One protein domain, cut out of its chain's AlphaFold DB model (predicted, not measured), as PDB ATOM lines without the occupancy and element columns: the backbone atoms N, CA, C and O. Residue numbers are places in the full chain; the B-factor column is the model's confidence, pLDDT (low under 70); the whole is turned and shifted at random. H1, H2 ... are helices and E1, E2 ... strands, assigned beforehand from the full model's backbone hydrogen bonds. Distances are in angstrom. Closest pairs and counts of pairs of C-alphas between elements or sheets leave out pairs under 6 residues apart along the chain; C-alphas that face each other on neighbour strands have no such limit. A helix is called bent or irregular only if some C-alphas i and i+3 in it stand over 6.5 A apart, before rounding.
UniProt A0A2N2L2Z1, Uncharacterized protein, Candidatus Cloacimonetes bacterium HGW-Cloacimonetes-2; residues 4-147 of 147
ATOM      1  N   LEU A   4      24.897 -26.665 -11.238       29.05
ATOM      2  CA  LEU A   4      25.544 -26.284  -9.985       29.05
ATOM      3  C   LEU A   4      26.110 -27.479  -9.219       29.05
ATOM      4  O   LEU A   4      27.075 -27.267  -8.513       29.05
ATOM      5  N   VAL A   5      25.562 -28.693  -9.372       40.53
ATOM      6  CA  VAL A   5      26.032 -29.888  -8.639       40.53
ATOM      7  C   VAL A   5      27.277 -30.492  -9.290       40.53
ATOM      8  O   VAL A   5      28.271 -30.684  -8.607       40.53
ATOM      9  N   LEU A   6      27.279 -30.667 -10.618       37.34
ATOM     10  CA  LEU A   6      28.472 -31.077 -11.377       37.34
ATOM     11  C   LEU A   6      29.617 -30.060 -11.247       37.34
ATOM     12  O   LEU A   6      30.753 -30.445 -11.023       37.34
ATOM     13  N   ILE A   7      29.311 -28.755 -11.287       39.97
ATOM     14  CA  ILE A   7      30.309 -27.707 -11.016       39.97
ATOM     15  C   ILE A   7      30.743 -27.716  -9.539       39.97
ATOM     16  O   ILE A   7      31.877 -27.354  -9.261       39.97
ATOM     17  N   LEU A   8      29.897 -28.140  -8.589       38.97
ATOM     18  CA  LEU A   8      30.317 -28.281  -7.190       38.97
ATOM     19  C   LEU A   8      31.332 -29.418  -7.042       38.97
ATOM     20  O   LEU A   8      32.380 -29.189  -6.459       38.97
ATOM     21  N   ILE A   9      31.054 -30.596  -7.612       47.97
ATOM     22  CA  ILE A   9      31.933 -31.777  -7.528       47.97
ATOM     23  C   ILE A   9      33.275 -31.507  -8.234       47.97
ATOM     24  O   ILE A   9      34.330 -31.767  -7.661       47.97
ATOM     25  N   LEU A  10      33.249 -30.879  -9.416       44.12
ATOM     26  CA  LEU A  10      34.455 -30.498 -10.168       44.12
ATOM     27  C   LEU A  10      35.276 -29.388  -9.487       44.12
ATOM     28  O   LEU A  10      36.493 -29.368  -9.587       44.12
ATOM     29  N   VAL A  11      34.646 -28.449  -8.769       46.00
ATOM     30  CA  VAL A  11      35.390 -27.441  -7.988       46.00
ATOM     31  C   VAL A  11      35.942 -28.044  -6.693       46.00
ATOM     32  O   VAL A  11      36.974 -27.584  -6.206       46.00
ATOM     33  N   ILE A  12      35.298 -29.080  -6.146       51.31
ATOM     34  CA  ILE A  12      35.741 -29.739  -4.918       51.31
ATOM     35  C   ILE A  12      37.012 -30.548  -5.149       51.31
ATOM     36  O   ILE A  12      37.844 -30.493  -4.274       51.31
ATOM     37  N   ILE A  13      37.256 -31.215  -6.279       52.62
ATOM     38  CA  ILE A  13      38.452 -32.080  -6.423       52.62
ATOM     39  C   ILE A  13      39.737 -31.268  -6.589       52.62
ATOM     40  O   ILE A  13      40.702 -31.500  -5.864       52.62
ATOM     41  N   GLY A  14      39.735 -30.261  -7.468       47.59
ATOM     42  CA  GLY A  14      40.855 -29.330  -7.598       47.59
ATOM     43  C   GLY A  14      41.137 -28.570  -6.303       47.59
ATOM     44  O   GLY A  14      42.292 -28.385  -5.942       47.59
ATOM     45  N   VAL A  15      40.105 -28.157  -5.559       48.69
ATOM     46  CA  VAL A  15      40.293 -27.490  -4.258       48.69
ATOM     47  C   VAL A  15      40.600 -28.492  -3.142       48.69
ATOM     48  O   VAL A  15      41.348 -28.141  -2.244       48.69
ATOM     49  N   ALA A  16      40.102 -29.725  -3.191       46.88
ATOM     50  CA  ALA A  16      40.387 -30.778  -2.225       46.88
ATOM     51  C   ALA A  16      41.832 -31.207  -2.405       46.88
ATOM     52  O   ALA A  16      42.617 -30.878  -1.548       46.88
ATOM     53  N   LEU A  17      42.282 -31.744  -3.535       51.62
ATOM     54  CA  LEU A  17      43.691 -32.147  -3.668       51.62
ATOM     55  C   LEU A  17      44.694 -30.981  -3.492       51.62
ATOM     56  O   LEU A  17      45.804 -31.200  -3.008       51.62
ATOM     57  N   LEU A  18      44.308 -29.725  -3.781       48.91
ATOM     58  CA  LEU A  18      45.153 -28.547  -3.510       48.91
ATOM     59  C   LEU A  18      45.022 -27.952  -2.084       48.91
ATOM     60  O   LEU A  18      45.921 -27.212  -1.676       48.91
ATOM     61  N   ALA A  19      43.953 -28.222  -1.316       44.34
ATOM     62  CA  ALA A  19      43.697 -27.628   0.017       44.34
ATOM     63  C   ALA A  19      43.398 -28.644   1.148       44.34
ATOM     64  O   ALA A  19      43.739 -28.381   2.304       44.34
ATOM     65  N   GLU A  20      42.819 -29.801   0.835       55.12
ATOM     66  CA  GLU A  20      42.680 -31.018   1.642       55.12
ATOM     67  C   GLU A  20      43.642 -32.118   1.156       55.12
ATOM     68  O   GLU A  20      43.507 -32.699   0.088       55.12
ATOM     69  N   ASN A  21      44.633 -32.477   1.971       76.69
ATOM     70  CA  ASN A  21      45.479 -33.631   1.652       76.69
ATOM     71  C   ASN A  21      44.633 -34.896   1.367       76.69
ATOM     72  O   ASN A  21      43.545 -35.039   1.920       76.69
ATOM     73  N   LEU A  22      45.154 -35.848   0.580       87.00
ATOM     74  CA  LEU A  22      44.483 -37.115   0.230       87.00
ATOM     75  C   LEU A  22      43.765 -37.815   1.412       87.00
ATOM     76  O   LEU A  22      42.775 -38.512   1.222       87.00
ATOM     77  N   ASN A  23      44.212 -37.612   2.658       88.62
ATOM     78  CA  ASN A  23      43.516 -38.125   3.840       88.62
ATOM     79  C   ASN A  23      42.108 -37.559   4.058       88.62
ATOM     80  O   ASN A  23      41.247 -38.317   4.500       88.62
ATOM     81  N   GLY A  24      41.899 -36.262   3.819       89.25
ATOM     82  CA  GLY A  24      40.592 -35.611   3.926       89.25
ATOM     83  C   GLY A  24      39.626 -36.181   2.897       89.25
ATOM     84  O   GLY A  24      38.608 -36.758   3.275       89.25
ATOM     85  N   ALA A  25      40.042 -36.174   1.630       90.19
ATOM     86  CA  ALA A  25      39.262 -36.715   0.522       90.19
ATOM     87  C   ALA A  25      38.917 -38.205   0.706       90.19
ATOM     88  O   ALA A  25      37.774 -38.610   0.515       90.19
ATOM     89  N   LEU A  26      39.866 -39.036   1.158       92.94
ATOM     90  CA  LEU A  26      39.588 -40.445   1.469       92.94
ATOM     91  C   LEU A  26      38.661 -40.615   2.681       92.94
ATOM     92  O   LEU A  26      37.881 -41.564   2.725       92.94
ATOM     93  N   SER A  27      38.719 -39.715   3.665       91.75
ATOM     94  CA  SER A  27      37.793 -39.743   4.800       91.75
ATOM     95  C   SER A  27      36.370 -39.377   4.378       91.75
ATOM     96  O   SER A  27      35.425 -39.978   4.892       91.75
ATOM     97  N   GLU A  28      36.213 -38.411   3.473       92.06
ATOM     98  CA  GLU A  28      34.924 -38.044   2.878       92.06
ATOM     99  C   GLU A  28      34.383 -39.196   2.031       92.06
ATOM    100  O   GLU A  28      33.292 -39.691   2.306       92.06
ATOM    101  N   LEU A  29      35.202 -39.743   1.126       93.75
ATOM    102  CA  LEU A  29      34.851 -40.929   0.348       93.75
ATOM    103  C   LEU A  29      34.408 -42.071   1.261       93.75
ATOM    104  O   LEU A  29      33.339 -42.639   1.072       93.75
ATOM    105  N   ARG A  30      35.163 -42.377   2.318       94.69
ATOM    106  CA  ARG A  30      34.769 -43.430   3.259       94.69
ATOM    107  C   ARG A  30      33.456 -43.122   3.981       94.69
ATOM    108  O   ARG A  30      32.729 -44.062   4.310       94.69
ATOM    109  N   SER A  31      33.175 -41.854   4.272       93.19
ATOM    110  CA  SER A  31      31.924 -41.416   4.900       93.19
ATOM    111  C   SER A  31      30.728 -41.595   3.967       93.19
ATOM    112  O   SER A  31      29.667 -42.010   4.439       93.19
ATOM    113  N   ASP A  32      30.913 -41.367   2.672       93.19
ATOM    114  CA  ASP A  32      29.848 -41.403   1.662       93.19
ATOM    115  C   ASP A  32      29.682 -42.781   1.006       93.19
ATOM    116  O   ASP A  32      28.795 -42.987   0.178       93.19
ATOM    117  N   SER A  33      30.505 -43.748   1.422       96.25
ATOM    118  CA  SER A  33      30.550 -45.086   0.834       96.25
ATOM    119  C   SER A  33      30.349 -46.195   1.858       96.25
ATOM    120  O   SER A  33      30.793 -46.109   3.011       96.25
ATOM    121  N   ASP A  34      29.749 -47.282   1.404       96.88
ATOM    122  CA  ASP A  34      29.812 -48.583   2.042       96.88
ATOM    123  C   ASP A  34      30.840 -49.471   1.335       96.88
ATOM    124  O   ASP A  34      31.243 -49.224   0.202       96.88
ATOM    125  N   ILE A  35      31.321 -50.481   2.055       97.38
ATOM    126  CA  ILE A  35      32.197 -51.513   1.502       97.38
ATOM    127  C   ILE A  35      31.455 -52.828   1.665       97.38
ATOM    128  O   ILE A  35      31.117 -53.202   2.795       97.38
ATOM    129  N   ILE A  36      31.190 -53.493   0.548       96.75
ATOM    130  CA  ILE A  36      30.417 -54.732   0.487       96.75
ATOM    131  C   ILE A  36      31.223 -55.836  -0.202       96.75
ATOM    132  O   ILE A  36      32.215 -55.568  -0.870       96.75
ATOM    133  N   ASP A  37      30.791 -57.078  -0.008       96.75
ATOM    134  CA  ASP A  37      31.246 -58.233  -0.782       96.75
ATOM    135  C   ASP A  37      30.202 -58.490  -1.873       96.75
ATOM    136  O   ASP A  37      29.018 -58.662  -1.557       96.75
ATOM    137  N   HIS A  38      30.622 -58.466  -3.134       94.19
ATOM    138  CA  HIS A  38      29.775 -58.770  -4.285       94.19
ATOM    139  C   HIS A  38      30.572 -59.650  -5.251       94.19
ATOM    140  O   HIS A  38      31.686 -59.319  -5.631       94.19
ATOM    141  N   GLU A  39      30.044 -60.840  -5.548       91.50
ATOM    142  CA  GLU A  39      30.687 -61.864  -6.391       91.50
ATOM    143  C   GLU A  39      32.134 -62.256  -6.012       91.50
ATOM    144  O   GLU A  39      32.856 -62.868  -6.799       91.50
ATOM    145  N   GLY A  40      32.527 -62.028  -4.755       92.44
ATOM    146  CA  GLY A  40      33.873 -62.307  -4.248       92.44
ATOM    147  C   GLY A  40      34.857 -61.145  -4.388       92.44
ATOM    148  O   GLY A  40      36.002 -61.298  -3.957       92.44
ATOM    149  N   ASP A  41      34.402 -60.010  -4.920       96.25
ATOM    150  CA  ASP A  41      35.129 -58.750  -4.965       96.25
ATOM    151  C   ASP A  41      34.710 -57.847  -3.794       96.25
ATOM    152  O   ASP A  41      33.546 -57.789  -3.377       96.25
ATOM    153  N   THR A  42      35.684 -57.124  -3.241       98.12
ATOM    154  CA  THR A  42      35.435 -56.087  -2.237       98.12
ATOM    155  C   THR A  42      35.090 -54.778  -2.941       98.12
ATOM    156  O   THR A  42      35.972 -54.080  -3.451       98.12
ATOM    157  N   VAL A  43      33.811 -54.415  -2.932       98.25
ATOM    158  CA  VAL A  43      33.281 -53.283  -3.700       98.25
ATOM    159  C   VAL A  43      33.086 -52.067  -2.807       98.25
ATOM    160  O   VAL A  43      32.416 -52.140  -1.773       98.25
ATOM    161  N   LEU A  44      33.647 -50.928  -3.213       98.38
ATOM    162  CA  LEU A  44      33.326 -49.624  -2.636       98.38
ATOM    163  C   LEU A  44      32.095 -49.058  -3.347       98.38
ATOM    164  O   LEU A  44      32.172 -48.723  -4.527       98.38
ATOM    165  N   VAL A  45      30.979 -48.931  -2.636       97.44
ATOM    166  CA  VAL A  45      29.703 -48.491  -3.211       97.44
ATOM    167  C   VAL A  45      29.202 -47.212  -2.551       97.44
ATOM    168  O   VAL A  45      29.269 -47.075  -1.329       97.44
ATOM    169  N   GLY A  46      28.666 -46.276  -3.334       95.81
ATOM    170  CA  GLY A  46      27.971 -45.106  -2.783       95.81
ATOM    171  C   GLY A  46      26.794 -45.526  -1.890       95.81
ATOM    172  O   GLY A  46      26.010 -46.390  -2.276       95.81
ATOM    173  N   LYS A  47      26.671 -44.937  -0.690       88.56
ATOM    174  CA  LYS A  47      25.684 -45.363   0.331       88.56
ATOM    175  C   LYS A  47      24.228 -45.244  -0.096       88.56
ATOM    176  O   LYS A  47      23.399 -46.063   0.289       88.56
ATOM    177  N   ASP A  48      23.922 -44.186  -0.831       90.44
ATOM    178  CA  ASP A  48      22.568 -43.839  -1.230       90.44
ATOM    179  C   ASP A  48      22.440 -43.876  -2.750       90.44
ATOM    180  O   ASP A  48      23.406 -43.672  -3.489       90.44
ATOM    181  N   PHE A  49      21.207 -44.078  -3.215       90.56
ATOM    182  CA  PHE A  49      20.882 -43.870  -4.617       90.56
ATOM    183  C   PHE A  49      21.169 -42.428  -5.007       90.56
ATOM    184  O   PHE A  49      20.647 -41.481  -4.412       90.56
ATOM    185  N   LEU A  50      21.967 -42.273  -6.051       92.94
ATOM    186  CA  LEU A  50      22.260 -40.978  -6.619       92.94
ATOM    187  C   LEU A  50      21.100 -40.520  -7.502       92.94
ATOM    188  O   LEU A  50      20.405 -41.313  -8.140       92.94
ATOM    189  N   ASP A  51      20.916 -39.203  -7.562       90.12
ATOM    190  CA  ASP A  51      19.771 -38.571  -8.228       90.12
ATOM    191  C   ASP A  51      19.693 -38.844  -9.741       90.12
ATOM    192  O   ASP A  51      18.676 -38.562 -10.380       90.12
ATOM    193  N   SER A  52      20.794 -39.292 -10.351       92.50
ATOM    194  CA  SER A  52      20.858 -39.557 -11.782       92.50
ATOM    195  C   SER A  52      22.012 -40.478 -12.151       92.50
ATOM    196  O   SER A  52      23.020 -40.534 -11.453       92.50
ATOM    197  N   GLU A  53      21.889 -41.087 -13.327       93.25
ATOM    198  CA  GLU A  53      22.955 -41.811 -14.019       93.25
ATOM    199  C   GLU A  53      24.264 -41.004 -14.060       93.25
ATOM    200  O   GLU A  53      25.303 -41.459 -13.599       93.25
ATOM    201  N   SER A  54      24.207 -39.744 -14.505       92.62
ATOM    202  CA  SER A  54      25.387 -38.871 -14.556       92.62
ATOM    203  C   SER A  54      26.022 -38.631 -13.183       92.62
ATOM    204  O   SER A  54      27.233 -38.429 -13.113       92.62
ATOM    205  N   SER A  55      25.226 -38.614 -12.111       91.81
ATOM    206  CA  SER A  55      25.751 -38.496 -10.748       91.81
ATOM    207  C   SER A  55      26.464 -39.779 -10.326       91.81
ATOM    208  O   SER A  55      27.504 -39.692  -9.684       91.81
ATOM    209  N   ALA A  56      25.940 -40.946 -10.716       94.19
ATOM    210  CA  ALA A  56      26.569 -42.240 -10.467       94.19
ATOM    211  C   ALA A  56      27.922 -42.365 -11.164       94.19
ATOM    212  O   ALA A  56      28.918 -42.629 -10.496       94.19
ATOM    213  N   TYR A  57      27.997 -42.037 -12.454       94.06
ATOM    214  CA  TYR A  57      29.275 -41.971 -13.165       94.06
ATOM    215  C   TYR A  57      30.261 -40.996 -12.517       94.06
ATOM    216  O   TYR A  57      31.428 -41.330 -12.338       94.06
ATOM    217  N   GLY A  58      29.790 -39.809 -12.120       92.06
ATOM    218  CA  GLY A  58      30.628 -38.816 -11.448       92.06
ATOM    219  C   GLY A  58      31.175 -39.309 -10.105       92.06
ATOM    220  O   GLY A  58      32.345 -39.096  -9.807       92.06
ATOM    221  N   TYR A  59      30.367 -40.012  -9.310       94.56
ATOM    222  CA  TYR A  59      30.844 -40.628  -8.074       94.56
ATOM    223  C   TYR A  59      31.880 -41.728  -8.353       94.56
ATOM    224  O   TYR A  59      32.925 -41.747  -7.704       94.56
ATOM    225  N   VAL A  60      31.628 -42.624  -9.318       96.75
ATOM    226  CA  VAL A  60      32.566 -43.717  -9.625       96.75
ATOM    227  C   VAL A  60      33.893 -43.157 -10.127       96.75
ATOM    228  O   VAL A  60      34.946 -43.622  -9.694       96.75
ATOM    229  N   ALA A  61      33.866 -42.112 -10.957       95.69
ATOM    230  CA  ALA A  61      35.070 -41.415 -11.396       95.69
ATOM    231  C   ALA A  61      35.826 -40.791 -10.218       95.69
ATOM    232  O   ALA A  61      37.034 -40.986 -10.078       95.69
ATOM    233  N   TRP A  62      35.108 -40.120  -9.315       93.69
ATOM    234  CA  TRP A  62      35.693 -39.473  -8.139       93.69
ATOM    235  C   TRP A  62      36.413 -40.466  -7.239       93.69
ATOM    236  O   TRP A  62      37.585 -40.285  -6.899       93.69
ATOM    237  N   ALA A  63      35.716 -41.541  -6.887       95.88
ATOM    238  CA  ALA A  63      36.276 -42.612  -6.092       95.88
ATOM    239  C   ALA A  63      37.473 -43.255  -6.809       95.88
ATOM    240  O   ALA A  63      38.498 -43.501  -6.173       95.88
ATOM    241  N   SER A  64      37.390 -43.452  -8.128       96.56
ATOM    242  CA  SER A  64      38.469 -44.026  -8.940       96.56
ATOM    243  C   SER A  64      39.736 -43.175  -8.916       96.56
ATOM    244  O   SER A  64      40.815 -43.730  -8.721       96.56
ATOM    245  N   VAL A  65      39.628 -41.846  -9.021       93.75
ATOM    246  CA  VAL A  65      40.775 -40.927  -8.896       93.75
ATOM    247  C   VAL A  65      41.444 -41.088  -7.532       93.75
ATOM    248  O   VAL A  65      42.651 -41.317  -7.450       93.75
ATOM    249  N   LEU A  66      40.676 -41.010  -6.443       93.44
ATOM    250  CA  LEU A  66      41.238 -41.085  -5.091       93.44
ATOM    251  C   LEU A  66      41.880 -42.448  -4.806       93.44
ATOM    252  O   LEU A  66      42.949 -42.524  -4.191       93.44
ATOM    253  N   VAL A  67      41.244 -43.523  -5.272       94.44
ATOM    254  CA  VAL A  67      41.781 -44.879  -5.173       94.44
ATOM    255  C   VAL A  67      43.051 -45.011  -6.011       94.44
ATOM    256  O   VAL A  67      44.025 -45.557  -5.503       94.44
ATOM    257  N   LEU A  68      43.103 -44.472  -7.231       93.38
ATOM    258  CA  LEU A  68      44.298 -44.495  -8.081       93.38
ATOM    259  C   LEU A  68      45.480 -43.783  -7.407       93.38
ATOM    260  O   LEU A  68      46.536 -44.392  -7.224       93.38
ATOM    261  N   TYR A  69      45.275 -42.555  -6.921       91.00
ATOM    262  CA  TYR A  69      46.297 -41.788  -6.192       91.00
ATOM    263  C   TYR A  69      46.866 -42.561  -4.999       91.00
ATOM    264  O   TYR A  69      48.079 -42.570  -4.764       91.00
ATOM    265  N   ALA A  70      45.990 -43.227  -4.246       91.38
ATOM    266  CA  ALA A  70      46.375 -44.035  -3.102       91.38
ATOM    267  C   ALA A  70      47.080 -45.343  -3.506       91.38
ATOM    268  O   ALA A  70      48.039 -45.758  -2.850       91.38
ATOM    269  N   ARG A  71      46.616 -46.027  -4.555       91.19
ATOM    270  CA  ARG A  71      47.110 -47.355  -4.952       91.19
ATOM    271  C   ARG A  71      48.459 -47.289  -5.653       91.19
ATOM    272  O   ARG A  71      49.297 -48.139  -5.365       91.19
ATOM    273  N   GLU A  72      48.684 -46.261  -6.463       90.69
ATOM    274  CA  GLU A  72      49.967 -46.048  -7.147       90.69
ATOM    275  C   GLU A  72      50.964 -45.231  -6.323       90.69
ATOM    276  O   GLU A  72      52.109 -45.019  -6.723       90.69
ATOM    277  N   GLY A  73      50.556 -44.781  -5.132       86.19
ATOM    278  CA  GLY A  73      51.426 -44.032  -4.230       86.19
ATOM    279  C   GLY A  73      51.851 -42.682  -4.803       86.19
ATOM    280  O   GLY A  73      52.932 -42.187  -4.475       86.19
ATOM    281  N   TRP A  74      51.014 -42.088  -5.656       86.38
ATOM    282  CA  TRP A  74      51.228 -40.746  -6.189       86.38
ATOM    283  C   TRP A  74      51.156 -39.695  -5.081       86.38
ATOM    284  O   TRP A  74      51.901 -38.714  -5.116       86.38
ATOM    285  N   GLU A  75      50.355 -39.967  -4.045       83.94
ATOM    286  CA  GLU A  75      50.333 -39.227  -2.789       83.94
ATOM    287  C   GLU A  75      50.335 -40.147  -1.561       83.94
ATOM    288  O   GLU A  75      49.800 -41.256  -1.554       83.94
ATOM    289  N   THR A  76      50.936 -39.670  -0.469       84.19
ATOM    290  CA  THR A  76      50.973 -40.406   0.800       84.19
ATOM    291  C   THR A  76      49.712 -40.174   1.626       84.19
ATOM    292  O   THR A  76      49.339 -39.029   1.884       84.19
ATOM    293  N   TYR A  77      49.138 -41.248   2.167       87.44
ATOM    294  CA  TYR A  77      48.018 -41.203   3.107       87.44
ATOM    295  C   TYR A  77      48.342 -41.937   4.421       87.44
ATOM    296  O   TYR A  77      49.321 -42.670   4.548       87.44
ATOM    297  N   SER A  78      47.532 -41.685   5.445       89.31
ATOM    298  CA  SER A  78      47.668 -42.250   6.788       89.31
ATOM    299  C   SER A  78      47.090 -43.662   6.872       89.31
ATOM    300  O   SER A  78      46.175 -44.023   6.140       89.31
ATOM    301  N   SER A  79      47.547 -44.459   7.838       90.44
ATOM    302  CA  SER A  79      47.059 -45.832   8.036       90.44
ATOM    303  C   SER A  79      45.552 -45.942   8.318       90.44
ATOM    304  O   SER A  79      44.982 -47.016   8.118       90.44
ATOM    305  N   ALA A  80      44.892 -44.850   8.724       90.50
ATOM    306  CA  ALA A  80      43.435 -44.783   8.849       90.50
ATOM    307  C   ALA A  80      42.714 -45.047   7.512       90.50
ATOM    308  O   ALA A  80      41.602 -45.564   7.511       90.50
ATOM    309  N   ASN A  81      43.381 -44.774   6.386       92.31
ATOM    310  CA  ASN A  81      42.871 -44.998   5.035       92.31
ATOM    311  C   ASN A  81      43.410 -46.286   4.380       92.31
ATOM    312  O   ASN A  81      43.333 -46.457   3.169       92.31
ATOM    313  N   SER A  82      43.934 -47.232   5.171       93.00
ATOM    314  CA  SER A  82      44.433 -48.527   4.665       93.00
ATOM    315  C   SER A  82      43.366 -49.389   3.979       93.00
ATOM    316  O   SER A  82      43.712 -50.258   3.176       93.00
ATOM    317  N   TRP A  83      42.085 -49.118   4.241       95.00
ATOM    318  CA  TRP A  83      40.945 -49.779   3.602       95.00
ATOM    319  C   TRP A  83      40.986 -49.685   2.069       95.00
ATOM    320  O   TRP A  83      40.600 -50.640   1.407       95.00
ATOM    321  N   VAL A  84      41.535 -48.598   1.509       94.81
ATOM    322  CA  VAL A  84      41.635 -48.375   0.054       94.81
ATOM    323  C   VAL A  84      42.396 -49.501  -0.647       94.81
ATOM    324  O   VAL A  84      42.095 -49.869  -1.777       94.81
ATOM    325  N   SER A  85      43.384 -50.087   0.033       93.06
ATOM    326  CA  SER A  85      44.199 -51.158  -0.539       93.06
ATOM    327  C   SER A  85      43.458 -52.487  -0.722       93.06
ATOM    328  O   SER A  85      43.957 -53.358  -1.438       93.06
ATOM    329  N   GLY A  86      42.304 -52.645  -0.077       95.31
ATOM    330  CA  GLY A  86      41.470 -53.835  -0.176       95.31
ATOM    331  C   GLY A  86      40.289 -53.684  -1.124       95.31
ATOM    332  O   GLY A  86      39.469 -54.581  -1.134       95.31
ATOM    333  N   ILE A  87      40.162 -52.570  -1.851       98.06
ATOM    334  CA  ILE A  87      39.061 -52.362  -2.797       98.06
ATOM    335  C   ILE A  87      39.428 -52.968  -4.152       98.06
ATOM    336  O   ILE A  87      40.478 -52.637  -4.721       98.06
ATOM    337  N   ASP A  88      38.548 -53.829  -4.652       98.12
ATOM    338  CA  ASP A  88      38.681 -54.529  -5.929       98.12
ATOM    339  C   ASP A  88      37.906 -53.812  -7.041       98.12
ATOM    340  O   ASP A  88      38.406 -53.699  -8.164       98.12
ATOM    341  N   SER A  89      36.749 -53.229  -6.715       98.00
ATOM    342  CA  SER A  89      35.916 -52.461  -7.645       98.00
ATOM    343  C   SER A  89      35.174 -51.308  -6.964       98.00
ATOM    344  O   SER A  89      35.120 -51.189  -5.735       98.00
ATOM    345  N   ILE A  90      34.654 -50.396  -7.782       98.31
ATOM    346  CA  ILE A  90      33.957 -49.183  -7.352       98.31
ATOM    347  C   ILE A  90      32.614 -49.130  -8.062       98.31
ATOM    348  O   ILE A  90      32.568 -49.245  -9.286       98.31
ATOM    349  N   ALA A  91      31.543 -48.900  -7.306       98.12
ATOM    350  CA  ALA A  91      30.190 -48.897  -7.833       98.12
ATOM    351  C   ALA A  91      29.333 -47.735  -7.322       98.12
ATOM    352  O   ALA A  91      29.557 -47.174  -6.247       98.12
ATOM    353  N   ALA A  92      28.301 -47.386  -8.083       97.56
ATOM    354  CA  ALA A  92      27.267 -46.463  -7.637       97.56
ATOM    355  C   ALA A  92      25.921 -46.760  -8.277       97.56
ATOM    356  O   ALA A  92      25.840 -47.063  -9.467       97.56
ATOM    357  N   ALA A  93      24.861 -46.610  -7.487       97.06
ATOM    358  CA  ALA A  93      23.505 -46.867  -7.930       97.06
ATOM    359  C   ALA A  93      22.716 -45.576  -8.161       97.06
ATOM    360  O   ALA A  93      22.898 -44.575  -7.464       97.06
ATOM    361  N   TRP A  94      21.790 -45.612  -9.116       96.81
ATOM    362  CA  TRP A  94      20.787 -44.569  -9.319       96.81
ATOM    363  C   TRP A  94      19.425 -45.185  -9.621       96.81
ATOM    364  O   TRP A  94      19.313 -46.283 -10.170       96.81
ATOM    365  N   SER A  95      18.375 -44.444  -9.282       94.19
ATOM    366  CA  SER A  95      16.997 -44.860  -9.531       94.19
ATOM    367  C   SER A  95      16.391 -44.097 -10.698       94.19
ATOM    368  O   SER A  95      16.591 -42.893 -10.873       94.19
ATOM    369  N   THR A  96      15.579 -44.796 -11.481       92.00
ATOM    370  CA  THR A  96      14.643 -44.192 -12.434       92.00
ATOM    371  C   THR A  96      13.208 -44.399 -11.947       92.00
ATOM    372  O   THR A  96      12.969 -45.066 -10.946       92.00
ATOM    373  N   GLU A  97      12.218 -43.858 -12.660       89.75
ATOM    374  CA  GLU A  97      10.802 -44.128 -12.349       89.75
ATOM    375  C   GLU A  97      10.445 -45.626 -12.450       89.75
ATOM    376  O   GLU A  97       9.501 -46.081 -11.810       89.75
ATOM    377  N   TYR A  98      11.193 -46.395 -13.247       89.81
ATOM    378  CA  TYR A  98      10.832 -47.766 -13.614       89.81
ATOM    379  C   TYR A  98      11.764 -48.823 -13.033       89.81
ATOM    380  O   TYR A  98      11.360 -49.979 -12.905       89.81
ATOM    381  N   GLN A  99      13.011 -48.455 -12.749       93.06
ATOM    382  CA  GLN A  99      14.074 -49.406 -12.467       93.06
ATOM    383  C   GLN A  99      15.282 -48.733 -11.814       93.06
ATOM    384  O   GLN A  99      15.610 -47.588 -12.135       93.06
ATOM    385  N   ASP A 100      15.957 -49.498 -10.967       96.38
ATOM    386  CA  ASP A 100      17.224 -49.142 -10.348       96.38
ATOM    387  C   ASP A 100      18.389 -49.751 -11.129       96.38
ATOM    388  O   ASP A 100      18.317 -50.891 -11.605       96.38
ATOM    389  N   PHE A 101      19.459 -48.980 -11.253       97.00
ATOM    390  CA  PHE A 101      20.668 -49.351 -11.972       97.00
ATOM    391  C   PHE A 101      21.885 -49.138 -11.093       97.00
ATOM    392  O   PHE A 101      21.857 -48.330 -10.164       97.00
ATOM    393  N   VAL A 102      22.949 -49.844 -11.435       96.94
ATOM    394  CA  VAL A 102      24.276 -49.683 -10.863       96.94
ATOM    395  C   VAL A 102      25.281 -49.613 -11.999       96.94
ATOM    396  O   VAL A 102      25.115 -50.278 -13.021       96.94
ATOM    397  N   VAL A 103      26.281 -48.760 -11.823       97.69
ATOM    398  CA  VAL A 103      27.502 -48.770 -12.622       97.69
ATOM    399  C   VAL A 103      28.628 -49.262 -11.732       97.69
ATOM    400  O   VAL A 103      28.759 -48.773 -10.610       97.69
ATOM    401  N   GLU A 104      29.421 -50.202 -12.225       97.44
ATOM    402  CA  GLU A 104      30.603 -50.727 -11.549       97.44
ATOM    403  C   GLU A 104      31.821 -50.683 -12.474       97.44
ATOM    404  O   GLU A 104      31.715 -50.880 -13.687       97.44
ATOM    405  N   ILE A 105      32.995 -50.422 -11.895       97.69
ATOM    406  CA  ILE A 105      34.270 -50.581 -12.588       97.69
ATOM    407  C   ILE A 105      35.326 -51.246 -11.692       97.69
ATOM    408  O   ILE A 105      35.509 -50.833 -10.539       97.69
ATOM    409  N   PRO A 106      36.072 -52.245 -12.201       97.44
ATOM    410  CA  PRO A 106      37.206 -52.809 -11.485       97.44
ATOM    411  C   PRO A 106      38.327 -51.783 -11.296       97.44
ATOM    412  O   PRO A 106      38.783 -51.132 -12.237       97.44
ATOM    413  N   VAL A 107      38.885 -51.714 -10.088       97.06
ATOM    414  CA  VAL A 107      40.049 -50.865  -9.787       97.06
ATOM    415  C   VAL A 107      41.251 -51.281 -10.635       97.06
ATOM    416  O   VAL A 107      42.045 -50.439 -11.048       97.06
ATOM    417  N   SER A 108      41.399 -52.574 -10.926       96.06
ATOM    418  CA  SER A 108      42.472 -53.067 -11.800       96.06
ATOM    419  C   SER A 108      42.409 -52.485 -13.219       96.06
ATOM    420  O   SER A 108      43.459 -52.236 -13.812       96.06
ATOM    421  N   GLU A 109      41.208 -52.212 -13.731       96.38
ATOM    422  CA  GLU A 109      40.989 -51.621 -15.050       96.38
ATOM    423  C   GLU A 109      41.368 -50.140 -15.059       96.38
ATOM    424  O   GLU A 109      42.137 -49.718 -15.921       96.38
ATOM    425  N   ILE A 110      40.944 -49.380 -14.044       95.75
ATOM    426  CA  ILE A 110      41.383 -47.989 -13.857       95.75
ATOM    427  C   ILE A 110      42.911 -47.917 -13.802       95.75
ATOM    428  O   ILE A 110      43.536 -47.191 -14.571       95.75
ATOM    429  N   ARG A 111      43.541 -48.729 -12.950       94.75
ATOM    430  CA  ARG A 111      45.005 -48.752 -12.812       94.75
ATOM    431  C   ARG A 111      45.689 -49.087 -14.138       94.75
ATOM    432  O   ARG A 111      46.630 -48.414 -14.526       94.75
ATOM    433  N   SER A 112      45.190 -50.072 -14.886       95.06
ATOM    434  CA  SER A 112      45.799 -50.468 -16.162       95.06
ATOM    435  C   SER A 112      45.746 -49.389 -17.250       95.06
ATOM    436  O   SER A 112      46.550 -49.461 -18.180       95.06
ATOM    437  N   ASN A 113      44.792 -48.458 -17.191       94.94
ATOM    438  CA  ASN A 113      44.625 -47.419 -18.209       94.94
ATOM    439  C   ASN A 113      45.208 -46.068 -17.781       94.94
ATOM    440  O   ASN A 113      45.586 -45.285 -18.646       94.94
ATOM    441  N   PHE A 114      45.297 -45.816 -16.472       93.81
ATOM    442  CA  PHE A 114      45.637 -44.502 -15.930       93.81
ATOM    443  C   PHE A 114      46.898 -44.486 -15.049       93.81
ATOM    444  O   PHE A 114      47.337 -43.406 -14.676       93.81
ATOM    445  N   ASP A 115      47.532 -45.625 -14.734       88.31
ATOM    446  CA  ASP A 115      48.829 -45.655 -14.026       88.31
ATOM    447  C   ASP A 115      50.007 -45.332 -14.971       88.31
ATOM    448  O   ASP A 115      50.766 -46.210 -15.384       88.31
ATOM    449  N   ASP A 116      50.152 -44.056 -15.342       88.44
ATOM    450  CA  ASP A 116      51.318 -43.537 -16.070       88.44
ATOM    451  C   ASP A 116      51.726 -42.145 -15.557       88.44
ATOM    452  O   ASP A 116      50.936 -41.415 -14.952       88.44
ATOM    453  N   SER A 117      52.975 -41.747 -15.808       80.31
ATOM    454  CA  SER A 117      53.508 -40.438 -15.434       80.31
ATOM    455  C   SER A 117      52.733 -39.276 -16.044       80.31
ATOM    456  O   SER A 117      52.594 -38.250 -15.383       80.31
ATOM    457  N   ASP A 118      52.205 -39.441 -17.259       86.62
ATOM    458  CA  ASP A 118      51.420 -38.397 -17.924       86.62
ATOM    459  C   ASP A 118      50.130 -38.094 -17.141       86.62
ATOM    460  O   ASP A 118      49.773 -36.931 -16.963       86.62
ATOM    461  N   TYR A 119      49.489 -39.128 -16.590       87.12
ATOM    462  CA  TYR A 119      48.292 -39.002 -15.756       87.12
ATOM    463  C   TYR A 119      48.592 -38.537 -14.335       87.12
ATOM    464  O   TYR A 119      47.812 -37.793 -13.746       87.12
ATOM    465  N   ARG A 120      49.742 -38.930 -13.784       83.31
ATOM    466  CA  ARG A 120      50.180 -38.485 -12.460       83.31
ATOM    467  C   ARG A 120      50.404 -36.974 -12.389       83.31
ATOM    468  O   ARG A 120      50.114 -36.361 -11.362       83.31
ATOM    469  N   ASP A 121      50.982 -36.404 -13.442       83.25
ATOM    470  CA  ASP A 121      51.325 -34.979 -13.505       83.25
ATOM    471  C   ASP A 121      50.160 -34.113 -14.035       83.25
ATOM    472  O   ASP A 121      50.267 -32.881 -14.064       83.25
ATOM    473  N   MET A 122      49.056 -34.746 -14.445       85.06
ATOM    474  CA  MET A 122      47.838 -34.101 -14.938       85.06
ATOM    475  C   MET A 122      47.100 -33.347 -13.820       85.06
ATOM    476  O   MET A 122      47.178 -33.700 -12.641       85.06
ATOM    477  N   ASP A 123      46.351 -32.298 -14.185       84.62
ATOM    478  CA  ASP A 123      45.431 -31.667 -13.236       84.62
ATOM    479  C   ASP A 123      44.382 -32.695 -12.777       84.62
ATOM    480  O   ASP A 123      43.775 -33.359 -13.620       84.62
ATOM    481  N   PRO A 124      44.103 -32.818 -11.468       81.69
ATOM    482  CA  PRO A 124      43.169 -33.829 -10.993       81.69
ATOM    483  C   PRO A 124      41.757 -33.732 -11.580       81.69
ATOM    484  O   PRO A 124      41.073 -34.749 -11.653       81.69
ATOM    485  N   ASN A 125      41.302 -32.544 -12.000       82.69
ATOM    486  CA  ASN A 125      39.990 -32.406 -12.640       82.69
ATOM    487  C   ASN A 125      40.019 -32.872 -14.098       82.69
ATOM    488  O   ASN A 125      39.027 -33.397 -14.584       82.69
ATOM    489  N   GLU A 126      41.148 -32.708 -14.787       87.88
ATOM    490  CA  GLU A 126      41.328 -33.240 -16.140       87.88
ATOM    491  C   GLU A 126      41.415 -34.773 -16.106       87.88
ATOM    492  O   GLU A 126      40.728 -35.442 -16.873       87.88
ATOM    493  N   LEU A 127      42.143 -35.338 -15.135       89.56
ATOM    494  CA  LEU A 127      42.185 -36.787 -14.920       89.56
ATOM    495  C   LEU A 127      40.800 -37.350 -14.589       89.56
ATOM    496  O   LEU A 127      40.414 -38.415 -15.066       89.56
ATOM    497  N   MET A 128      40.055 -36.632 -13.756       89.81
ATOM    498  CA  MET A 128      38.686 -36.970 -13.401       89.81
ATOM    499  C   MET A 128      37.772 -37.018 -14.626       89.81
ATOM    500  O   MET A 128      37.010 -37.972 -14.774       89.81
ATOM    501  N   ASP A 129      37.866 -36.016 -15.501       90.50
ATOM    502  CA  ASP A 129      37.097 -35.966 -16.743       90.50
ATOM    503  C   ASP A 129      37.462 -37.151 -17.661       90.50
ATOM    504  O   ASP A 129      36.563 -37.824 -18.168       90.50
ATOM    505  N   GLU A 130      38.753 -37.483 -17.815       94.44
ATOM    506  CA  GLU A 130      39.183 -38.640 -18.617       94.44
ATOM    507  C   GLU A 130      38.698 -39.981 -18.046       94.44
ATOM    508  O   GLU A 130      38.198 -40.834 -18.785       94.44
ATOM    509  N   ILE A 131      38.802 -40.170 -16.728       94.38
ATOM    510  CA  ILE A 131      38.298 -41.374 -16.059       94.38
ATOM    511  C   ILE A 131      36.774 -41.454 -16.185       94.38
ATOM    512  O   ILE A 131      36.238 -42.531 -16.449       94.38
ATOM    513  N   GLN A 132      36.055 -40.341 -16.036       94.12
ATOM    514  CA  GLN A 132      34.604 -40.331 -16.198       94.12
ATOM    515  C   GLN A 132      34.196 -40.688 -17.631       94.12
ATOM    516  O   GLN A 132      33.282 -41.492 -17.814       94.12
ATOM    517  N   ASP A 133      34.874 -40.147 -18.643       94.81
ATOM    518  CA  ASP A 133      34.640 -40.501 -20.045       94.81
ATOM    519  C   ASP A 133      34.920 -41.984 -20.318       94.81
ATOM    520  O   ASP A 133      34.169 -42.627 -21.058       94.81
ATOM    521  N   TYR A 134      35.936 -42.554 -19.669       95.44
ATOM    522  CA  TYR A 134      36.208 -43.987 -19.721       95.44
ATOM    523  C   TYR A 134      35.068 -44.809 -19.110       95.44
ATOM    524  O   TYR A 134      34.552 -45.711 -19.770       95.44
ATOM    525  N   ILE A 135      34.620 -44.481 -17.894       94.94
ATOM    526  CA  ILE A 135      33.532 -45.207 -17.214       94.94
ATOM    527  C   ILE A 135      32.220 -45.066 -17.993       94.94
ATOM    528  O   ILE A 135      31.492 -46.042 -18.139       94.94
ATOM    529  N   ASN A 136      31.932 -43.894 -18.562       91.38
ATOM    530  CA  ASN A 136      30.753 -43.691 -19.411       91.38
ATOM    531  C   ASN A 136      30.717 -44.656 -20.611       91.38
ATOM    532  O   ASN A 136      29.637 -44.962 -21.119       91.38
ATOM    533  N   TYR A 137      31.881 -45.081 -21.113       91.75
ATOM    534  CA  TYR A 137      31.979 -45.937 -22.293       91.75
ATOM    535  C   TYR A 137      32.170 -47.423 -21.958       91.75
ATOM    536  O   TYR A 137      31.656 -48.275 -22.685       91.75
ATOM    537  N   TYR A 138      32.912 -47.731 -20.893       92.38
ATOM    538  CA  TYR A 138      33.346 -49.090 -20.546       92.38
ATOM    539  C   TYR A 138      32.815 -49.604 -19.204       92.38
ATOM    540  O   TYR A 138      32.896 -50.806 -18.968       92.38
ATOM    541  N   GLY A 139      32.269 -48.739 -18.343       89.62
ATOM    542  CA  GLY A 139      31.706 -49.146 -17.056       89.62
ATOM    543  C   GLY A 139      30.572 -50.151 -17.237       89.62
ATOM    544  O   GLY A 139      29.736 -50.000 -18.134       89.62
ATOM    545  N   ASP A 140      30.546 -51.180 -16.390       93.31
ATOM    546  CA  ASP A 140      29.494 -52.188 -16.452       93.31
ATOM    547  C   ASP A 140      28.221 -51.618 -15.836       93.31
ATOM    548  O   ASP A 140      28.207 -51.214 -14.673       93.31
ATOM    549  N   VAL A 141      27.157 -51.557 -16.634       95.31
ATOM    550  CA  VAL A 141      25.859 -51.038 -16.216       95.31
ATOM    551  C   VAL A 141      24.846 -52.158 -16.240       95.31
ATOM    552  O   VAL A 141      24.482 -52.676 -17.302       95.31
ATOM    553  N   SER A 142      24.302 -52.459 -15.070       94.31
ATOM    554  CA  SER A 142      23.325 -53.520 -14.910       94.31
ATOM    555  C   SER A 142      22.096 -53.045 -14.126       94.31
ATOM    556  O   SER A 142      22.137 -52.067 -13.368       94.31
ATOM    557  N   PRO A 143      20.936 -53.696 -14.328       95.62
ATOM    558  CA  PRO A 143      19.835 -53.608 -13.381       95.62
ATOM    559  C   PRO A 143      20.323 -53.991 -11.985       95.62
ATOM    560  O   PRO A 143      20.881 -55.073 -11.828       95.62
ATOM    561  N   LEU A 144      20.000 -53.200 -10.960       93.19
ATOM    562  CA  LEU A 144      20.390 -53.530  -9.582       93.19
ATOM    563  C   LEU A 144      19.834 -54.892  -9.120       93.19
ATOM    564  O   LEU A 144      20.370 -55.525  -8.232       93.19
ATOM    565  N   SER A 145      18.745 -55.378  -9.721       91.25
ATOM    566  CA  SER A 145      18.181 -56.704  -9.423       91.25
ATOM    567  C   SER A 145      18.970 -57.883 -10.001       91.25
ATOM    568  O   SER A 145      18.650 -59.034  -9.695       91.25
ATOM    569  N   MET A 146      19.928 -57.603 -10.884       89.94
ATOM    570  CA  MET A 146      20.833 -58.570 -11.509       89.94
ATOM    571  C   MET A 146      22.275 -58.414 -11.012       89.94
ATOM    572  O   MET A 146      23.125 -59.172 -11.464       89.94
ATOM    573  N   TRP A 147      22.495 -57.444 -10.123       89.19
ATOM    574  CA  TRP A 147      23.727 -57.178  -9.402       89.19
ATOM    575  C   TRP A 147      23.607 -57.795  -8.005       89.19
ATOM    576  O   TRP A 147      22.764 -57.331  -7.205       89.19
TER     577      TRP A 147
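Overview. This is residues 4 to 147 of the 147 residues of an uncharacterized protein of Candidatus Cloacimonetes bacterium HGW-Cloacimonetes-2 (UniProt A0A2N2L2Z1). A strongly twisted sheet of five strands has helices over one face, with the long H3 packed along that face in the middle of the domain and H2 and H7 crossing it on either side. H1 covers these helices away from the sheet, H4 and H5 sit near the last residues of H3, and H6 is farthest out. The printed part has 144 residues with seven named helices and five named strands, in the order H1 H2 E1 E2 H3 H4 E3 E4 H5 H6 H7 E5. The sheet runs E1 E2 E3 E4 E5 and is mixed, and the class is mixed, helices and strands. The whole is compact, with a radius of gyration of the C-alphas of 14.3 A, and spans 41 by 36 by 27 A.

Arrangement. H1, residues 4 to 19, touches H2, residues 22 to 32, only at the corner, the closest C-alphas being those of Ala 16 and Ala 25, 6.6 A apart. E1, residues 33 to 38, and E2, residues 41 to 46, form an antiparallel hairpin, with N 34 and O 45 at 2.8 A. H3, residues 53 to 71, is the hub, touching four helices; its height over the sheet is 8.2 A. It runs along the strands, at 17 degrees on the local plane to E3, residues 89 to 95. Its residues 63 to 70 touch H2 at a steep tilt of 40 degrees, closest at C-alphas 66 and 26, 6.8 A. H4, residues 79 to 86, is irregular, with C-alphas 80 and 83 7.7 A apart; it touches H3, closest at C-alphas 84 and 67, 6.3 A, and only grazes the sheet with residues 83 to 86. E2 and E3 are parallel, with N 91 and O 44 at 2.9 A; with H3 and H4 between them they form a strand-helix-strand unit, two parallel neighbour strands joined through helices, with a right-handed crossover. E3 and E4, residues 100 to 106, form an antiparallel hairpin, with N 92 and O 103 at 2.9 A. H5, residues 107 to 114, only grazes the sheet with residues 107 to 110 and touches H3 about perpendicular, at 82 degrees, closest at C-alphas 111 and 68, 6.4 A. H6, residues 117 to 120, is close to but not clearly touching H7, residues 124 to 138, with C-alphas 119 and 127 closest at 6.5 A. H7 touches H3 at a steep tilt of 60 degrees, opposite ways, closest at C-alphas 132 and 61, 4.9 A; its residues 124 to 125 touch H1. H2, H3 and H7 are on one face of the sheet, giving two layers, helices and sheet. E5, residues 140 to 143, is an edge strand antiparallel to E4, with N 104 and O 140 at 2.9 A. Every O i to N i+4 pair is within hydrogen-bond range in H2, H3, H5 and H7, against 11 of 12 in H1 and 0 of 4 in H4, where 4 of 5 O i to N i+3 pairs are; H6 is too short for an i+4 pair.

Along the chain. H1 begins at C-alpha 4 (25.544, -26.284, -9.985) and is 20.8 A long from first to last C-alpha. H2 measures 15.3 A, H3 26.4 A and H7 20.5 A; E3 measures 20.5 A and E4 20.3 A. H3 begins at C-alpha 53 (22.955, -41.811, -14.019), and E5 ends at C-alpha 143 (19.835, -53.608, -13.381).

Size, cuts and confidence. The two C-alphas farthest apart, those of Tyr 98 and Ser 117, are 43.3 A apart. The printed part has no cut, and no link is long. Mean pLDDT of the printed part is 87.0; residues 4 to 20 are under 70.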